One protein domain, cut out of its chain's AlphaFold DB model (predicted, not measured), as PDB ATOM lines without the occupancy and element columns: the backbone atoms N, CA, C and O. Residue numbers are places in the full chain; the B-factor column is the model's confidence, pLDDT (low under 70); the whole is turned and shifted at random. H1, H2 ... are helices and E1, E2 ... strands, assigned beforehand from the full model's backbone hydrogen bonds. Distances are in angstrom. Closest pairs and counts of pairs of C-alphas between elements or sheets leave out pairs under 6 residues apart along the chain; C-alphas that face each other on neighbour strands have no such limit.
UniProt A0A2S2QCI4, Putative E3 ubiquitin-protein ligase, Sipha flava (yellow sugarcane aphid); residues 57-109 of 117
ATOM      1  N   ALA A  57      15.236  -8.952 285.035       90.56
ATOM      2  CA  ALA A  57      14.349  -8.905 286.198       90.56
ATOM      3  C   ALA A  57      13.972  -7.452 286.523       90.56
ATOM      4  O   ALA A  57      14.840  -6.578 286.578       90.56
ATOM      5  N   LEU A  58      12.675  -7.195 286.681       93.00
ATOM      6  CA  LEU A  58      12.133  -5.854 286.864       93.00
ATOM      7  C   LEU A  58      11.173  -5.787 288.041       93.00
ATOM      8  O   LEU A  58      10.466  -6.748 288.337       93.00
ATOM      9  N   TYR A  59      11.083  -4.595 288.620       94.38
ATOM     10  CA  TYR A  59      10.223  -4.292 289.755       94.38
ATOM     11  C   TYR A  59       9.408  -3.032 289.456       94.38
ATOM     12  O   TYR A  59       9.937  -2.065 288.916       94.38
ATOM     13  N   ALA A  60       8.119  -3.025 289.780       94.62
ATOM     14  CA  ALA A  60       7.305  -1.812 289.767       94.62
ATOM     15  C   ALA A  60       7.348  -1.174 291.153       94.62
ATOM     16  O   ALA A  60       7.053  -1.849 292.134       94.62
ATOM     17  N   CYS A  61       7.663   0.117 291.244       94.38
ATOM     18  CA  CYS A  61       7.561   0.851 292.504       94.38
ATOM     19  C   CYS A  61       6.222   1.582 292.576       94.38
ATOM     20  O   CYS A  61       6.013   2.570 291.870       94.38
ATOM     21  N   LEU A  62       5.328   1.121 293.446       90.75
ATOM     22  CA  LEU A  62       4.009   1.720 293.655       90.75
ATOM     23  C   LEU A  62       4.098   3.060 294.397       90.75
ATOM     24  O   LEU A  62       3.230   3.911 294.234       90.75
ATOM     25  N   THR A  63       5.168   3.276 295.167       92.19
ATOM     26  CA  THR A  63       5.414   4.536 295.882       92.19
ATOM     27  C   THR A  63       5.860   5.670 294.953       92.19
ATOM     28  O   THR A  63       5.460   6.814 295.149       92.19
ATOM     29  N   CYS A  64       6.687   5.374 293.947       89.94
ATOM     30  CA  CYS A  64       7.283   6.390 293.069       89.94
ATOM     31  C   CYS A  64       6.540   6.591 291.742       89.94
ATOM     32  O   CYS A  64       6.853   7.538 291.023       89.94
ATOM     33  N   THR A  65       5.588   5.713 291.416       85.88
ATOM     34  CA  THR A  65       4.769   5.826 290.204       85.88
ATOM     35  C   THR A  65       3.522   6.652 290.509       85.88
ATOM     36  O   THR A  65       2.678   6.254 291.312       85.88
ATOM     37  N   GLU A  66       3.380   7.809 289.866       83.06
ATOM     38  CA  GLU A  66       2.156   8.614 289.957       83.06
ATOM     39  C   GLU A  66       0.985   7.916 289.243       83.06
ATOM     40  O   GLU A  66       1.165   7.302 288.194       83.06
ATOM     41  N   LYS A  67      -0.239   8.049 289.777       77.06
ATOM     42  CA  LYS A  67      -1.439   7.369 289.243       77.06
ATOM     43  C   LYS A  67      -1.797   7.760 287.804       77.06
ATOM     44  O   LYS A  67      -2.407   6.957 287.106       77.06
ATOM     45  N   ASP A  68      -1.420   8.966 287.384       80.44
ATOM     46  CA  ASP A  68      -1.750   9.523 286.067       80.44
ATOM     47  C   ASP A  68      -0.591   9.404 285.057       80.44
ATOM     48  O   ASP A  68      -0.727   9.826 283.908       80.44
ATOM     49  N   LYS A  69       0.555   8.842 285.467       79.38
ATOM     50  CA  LYS A  69       1.727   8.643 284.604       79.38
ATOM     51  C   LYS A  69       1.792   7.219 284.065       79.38
ATOM     52  O   LYS A  69       1.213   6.287 284.620       79.38
ATOM     53  N   GLU A  70       2.531   7.050 282.969       85.25
ATOM     54  CA  GLU A  70       2.816   5.714 282.456       85.25
ATOM     55  C   GLU A  70       3.582   4.889 283.501       85.25
ATOM     56  O   GLU A  70       4.588   5.370 284.034       85.25
ATOM     57  N   PRO A  71       3.163   3.640 283.769       86.88
ATOM     58  CA  PRO A  71       3.850   2.788 284.723       86.88
ATOM     59  C   PRO A  71       5.273   2.491 284.239       86.88
ATOM     60  O   PRO A  71       5.502   2.097 283.089       86.88
ATOM     61  N   GLY A  72       6.235   2.686 285.135       91.62
ATOM     62  CA  GLY A  72       7.640   2.367 284.920       91.62
ATOM     63  C   GLY A  72       8.072   1.152 285.731       91.62
ATOM     64  O   GLY A  72       7.423   0.763 286.703       91.62
ATOM     65  N   ALA A  73       9.193   0.557 285.339       94.12
ATOM     66  CA  ALA A  73       9.815  -0.525 286.080       94.12
ATOM     67  C   ALA A  73      11.315  -0.286 286.255       94.12
ATOM     68  O   ALA A  73      11.998   0.235 285.374       94.12
ATOM     69  N   ILE A  74      11.829  -0.684 287.408       94.44
ATOM     70  CA  ILE A  74      13.220  -0.508 287.809       94.44
ATOM     71  C   ILE A  74      13.959  -1.844 287.773       94.44
ATOM     72  O   ILE A  74      13.362  -2.908 287.932       94.44
ATOM     73  N   CYS A  75      15.267  -1.782 287.544       93.38
ATOM     74  CA  CYS A  75      16.155  -2.938 287.623       93.38
ATOM     75  C   CYS A  75      16.438  -3.348 289.076       93.38
ATOM     76  O   CYS A  75      16.249  -2.547 289.995       93.38
ATOM     77  N   LEU A  76      16.932  -4.575 289.271       91.62
ATOM     78  CA  LEU A  76      17.291  -5.108 290.590       91.62
ATOM     79  C   LEU A  76      18.260  -4.196 291.380       91.62
ATOM     80  O   LEU A  76      17.985  -3.922 292.543       91.62
ATOM     81  N   PRO A  77      19.324  -3.621 290.789       91.94
ATOM     82  CA  PRO A  77      20.229  -2.743 291.544       91.94
ATOM     83  C   PRO A  77      19.535  -1.471 292.051       91.94
ATOM     84  O   PRO A  77      19.747  -1.031 293.181       91.94
ATOM     85  N   CYS A  78      18.629  -0.902 291.249       93.06
ATOM     86  CA  CYS A  78      17.818   0.242 291.665       93.06
ATOM     87  C   CYS A  78      16.791  -0.119 292.743       93.06
ATOM     88  O   CYS A  78      16.466   0.749 293.551       93.06
ATOM     89  N   MET A  79      16.304  -1.363 292.775       92.88
ATOM     90  CA  MET A  79      15.461  -1.863 293.863       92.88
ATOM     91  C   MET A  79      16.185  -1.725 295.206       92.88
ATOM     92  O   MET A  79      15.637  -1.124 296.120       92.88
ATOM     93  N   TYR A  80      17.431  -2.202 295.286       91.12
ATOM     94  CA  TYR A  80      18.212  -2.191 296.526       91.12
ATOM     95  C   TYR A  80      18.771  -0.820 296.910       91.12
ATOM     96  O   TYR A  80      18.919  -0.542 298.091       91.12
ATOM     97  N   GLN A  81      19.119   0.029 295.939       92.19
ATOM     98  CA  GLN A  81      19.853   1.270 296.225       92.19
ATOM     99  C   GLN A  81      18.977   2.527 296.161       92.19
ATOM    100  O   GLN A  81      19.177   3.474 296.914       92.19
ATOM    101  N   CYS A  82      18.008   2.573 295.244       92.81
ATOM    102  CA  CYS A  82      17.197   3.775 295.002       92.81
ATOM    103  C   CYS A  82      15.780   3.664 295.571       92.81
ATOM    104  O   CYS A  82      15.153   4.685 295.852       92.81
ATOM    105  N   HIS A  83      15.265   2.441 295.697       92.38
ATOM    106  CA  HIS A  83      13.900   2.166 296.136       92.38
ATOM    107  C   HIS A  83      13.855   1.224 297.343       92.38
ATOM    108  O   HIS A  83      12.855   0.536 297.548       92.38
ATOM    109  N   ASP A  84      14.917   1.228 298.153       92.38
ATOM    110  CA  ASP A  84      14.918   0.526 299.429       92.38
ATOM    111  C   ASP A  84      13.800   1.075 300.324       92.38
ATOM    112  O   ASP A  84      13.593   2.288 300.412       92.38
ATOM    113  N   ASN A  85      13.060   0.182 300.976       93.69
ATOM    114  CA  ASN A  85      11.882   0.506 301.791       93.69
ATOM    115  C   ASN A  85      10.697   1.166 301.049       93.69
ATOM    116  O   ASN A  85       9.834   1.771 301.689       93.69
ATOM    117  N   HIS A  86      10.607   1.052 299.720       94.19
ATOM    118  CA  HIS A  86       9.389   1.401 298.980       94.19
ATOM    119  C   HIS A  86       8.456   0.201 298.786       94.19
ATOM    120  O   HIS A  86       8.859  -0.955 298.901       94.19
ATOM    121  N   ASP A  87       7.200   0.484 298.436       94.38
ATOM    122  CA  ASP A  87       6.247  -0.544 298.026       94.38
ATOM    123  C   ASP A  87       6.573  -0.993 296.594       94.38
ATOM    124  O   ASP A  87       6.459  -0.218 295.634       94.38
ATOM    125  N   LEU A  88       7.067  -2.224 296.472       93.81
ATOM    126  CA  LEU A  88       7.631  -2.797 295.256       93.81
ATOM    127  C   LEU A  88       6.911  -4.095 294.892       93.81
ATOM    128  O   LEU A  88       6.706  -4.971 295.728       93.81
ATOM    129  N   VAL A  89       6.593  -4.246 293.609       94.50
ATOM    130  CA  VAL A  89       6.018  -5.472 293.047       94.50
ATOM    131  C   VAL A  89       7.002  -6.076 292.059       94.50
ATOM    132  O   VAL A  89       7.379  -5.436 291.076       94.50
ATOM    133  N   GLU A  90       7.395  -7.325 292.288       92.62
ATOM    134  CA  GLU A  90       8.224  -8.081 291.352       92.62
ATOM    135  C   GLU A  90       7.443  -8.408 290.068       92.62
ATOM    136  O   GLU A  90       6.378  -9.025 290.086       92.62
ATOM    137  N   LEU A  91       7.984  -7.992 288.919       91.56
ATOM    138  CA  LEU A  91       7.387  -8.213 287.597       91.56
ATOM    139  C   LEU A  91       8.006  -9.399 286.848       91.56
ATOM    140  O   LEU A  91       7.646  -9.644 285.682       91.56
ATOM    141  N   TRP A  92       8.919 -10.120 287.504       89.25
ATOM    142  CA  TRP A  92       9.764 -11.164 286.932       89.25
ATOM    143  C   TRP A  92      10.596 -10.651 285.749       89.25
ATOM    144  O   TRP A  92      10.771  -9.448 285.537       89.25
ATOM    145  N   THR A  93      11.128 -11.570 284.943       89.69
ATOM    146  CA  THR A  93      11.940 -11.195 283.787       89.69
ATOM    147  C   THR A  93      11.094 -10.693 282.608       89.69
ATOM    148  O   THR A  93      10.205 -11.393 282.115       89.69
ATOM    149  N   LYS A  94      11.395  -9.493 282.092       91.00
ATOM    150  CA  LYS A  94      10.811  -8.930 280.856       91.00
ATOM    151  C   LYS A  94      11.837  -8.846 279.731       91.00
ATOM    152  O   LYS A  94      13.038  -8.931 279.970       91.00
ATOM    153  N   ARG A  95      11.351  -8.702 278.494       91.62
ATOM    154  CA  ARG A  95      12.166  -8.603 277.271       91.62
ATOM    155  C   ARG A  95      12.180  -7.181 276.733       91.62
ATOM    156  O   ARG A  95      11.171  -6.496 276.845       91.62
ATOM    157  N   ASN A  96      13.280  -6.801 276.081       91.88
ATOM    158  CA  ASN A  96      13.481  -5.503 275.433       91.88
ATOM    159  C   ASN A  96      13.069  -4.344 276.343       91.88
ATOM    160  O   ASN A  96      12.248  -3.511 275.969       91.88
ATOM    161  N   TYR A  97      13.621  -4.323 277.553       92.38
ATOM    162  CA  TYR A  97      13.301  -3.316 278.558       92.38
ATOM    163  C   TYR A  97      14.587  -2.795 279.198       92.38
ATOM    164  O   TYR A  97      15.522  -3.571 279.415       92.38
ATOM    165  N   ARG A  98      14.630  -1.497 279.506       91.69
ATOM    166  CA  ARG A  98      15.703  -0.862 280.284       91.69
ATOM    167  C   ARG A  98      15.118  -0.291 281.570       91.69
ATOM    168  O   ARG A  98      13.945   0.055 281.578       91.69
ATOM    169  N   CYS A  99      15.923  -0.166 282.618       93.12
ATOM    170  CA  CYS A  99      15.487   0.463 283.866       93.12
ATOM    171  C   CYS A  99      14.867   1.849 283.607       93.12
ATOM    172  O   CYS A  99      15.440   2.625 282.860       93.12
ATOM    173  N   ASP A 100      13.737   2.177 284.228       93.88
ATOM    174  CA  ASP A 100      13.131   3.514 284.146       93.88
ATOM    175  C   ASP A 100      13.469   4.400 285.370       93.88
ATOM    176  O   ASP A 100      13.012   5.535 285.457       93.88
ATOM    177  N   CYS A 101      14.290   3.925 286.315       93.19
ATOM    178  CA  CYS A 101      14.676   4.698 287.502       93.19
ATOM    179  C   CYS A 101      15.328   6.038 287.109       93.19
ATOM    180  O   CYS A 101      16.250   6.068 286.295       93.19
ATOM    181  N   GLY A 102      14.872   7.139 287.711       88.69
ATOM    182  CA  GLY A 102      15.419   8.478 287.475       88.69
ATOM    183  C   GLY A 102      14.863   9.232 286.265       88.69
ATOM    184  O   GLY A 102      15.238  10.387 286.079       88.69
ATOM    185  N   ASN A 103      13.991   8.628 285.451       87.31
ATOM    186  CA  ASN A 103      13.337   9.329 284.342       87.31
ATOM    187  C   ASN A 103      12.020  10.011 284.769       87.31
ATOM    188  O   ASN A 103      11.587   9.887 285.911       87.31
ATOM    189  N   ASP A 104      11.347  10.685 283.831       86.75
ATOM    190  CA  ASP A 104      10.124  11.471 284.087       86.75
ATOM    191  C   ASP A 104       8.928  10.660 284.640       86.75
ATOM    192  O   ASP A 104       7.957  11.242 285.148       86.75
ATOM    193  N   LYS A 105       8.981   9.322 284.558       85.81
ATOM    194  CA  LYS A 105       7.975   8.422 285.142       85.81
ATOM    195  C   LYS A 105       8.125   8.274 286.658       85.81
ATOM    196  O   LYS A 105       7.177   7.843 287.308       85.81
ATOM    197  N   PHE A 106       9.284   8.631 287.214       86.94
ATOM    198  CA  PHE A 106       9.606   8.525 288.635       86.94
ATOM    199  C   PHE A 106       9.798   9.909 289.261       86.94
ATOM    200  O   PHE A 106      10.224  10.864 288.615       86.94
ATOM    201  N   THR A 107       9.487  10.022 290.550       84.44
ATOM    202  CA  THR A 107       9.632  11.272 291.313       84.44
ATOM    203  C   THR A 107      11.042  11.486 291.875       84.44
ATOM    204  O   THR A 107      11.380  12.600 292.276       84.44
ATOM    205  N   SER A 108      11.871  10.440 291.911       83.88
ATOM    206  CA  SER A 108      13.231  10.443 292.453       83.88
ATOM    207  C   SER A 108      14.286  10.213 291.367       83.88
ATOM    208  O   SER A 108      14.029   9.575 290.349       83.88
ATOM    209  N   GLN A 109      15.493  10.739 291.595       88.62
ATOM    210  CA  GLN A 109      16.650  10.544 290.718       88.62
ATOM    211  C   GLN A 109      17.332   9.197 290.997       88.62
ATOM    212  O   GLN A 109      17.363   8.737 292.140       88.62
TER     213      GLN A 109
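Overview. This is residues 57 to 109 of the 117 residues of the protein "Putative E3 ubiquitin-protein ligase" of Sipha flava (yellow sugarcane aphid) (UniProt A0A2S2QCI4). This domain has little regular structure: a two-stranded ribbon, E1 and E2, with the short helix H1 near E1 and long loops making much of the rest. The printed part has 53 residues, with the named elements in the order E1, H1, E2; the class is mixed, and these elements hold only 18 residues. The sheet, E1 - E2, is antiparallel. The whole is compact and rounded, with a radius of gyration of the C-alphas of 9.9 A and spans of 24 by 22 by 17 A.

Arrangement. E1, residues 57 to 61, and E2, residues 88 to 94, are antiparallel neighbours at 149 degrees; N 60 and O 89 are 2.8 A apart, within hydrogen-bond range. Residues 58 to 59 of E1 also pair, antiparallel, with residues 74 to 75. The closest C-alphas of E1 and H1, residues 76 to 81, are those of Leu 58 and Leu 76, 6.4 A apart. In H1 every O i to N i+4 pair is within hydrogen-bond range.

Along the chain. E1 begins at C-alpha 57 (14.349, -8.905, 286.198) and spans 13.5 A. H1 spans 8.9 A. E2 spans 16.0 A, ending at C-alpha 94 (10.811, -8.930, 280.856).

Size, cuts and confidence. The C-alphas farthest apart, of Asn 85 and Asn 96, are 27.1 A apart. The link E1 to H1 is long. The printed part has no cut, and no printed residue is under 70 in pLDDT.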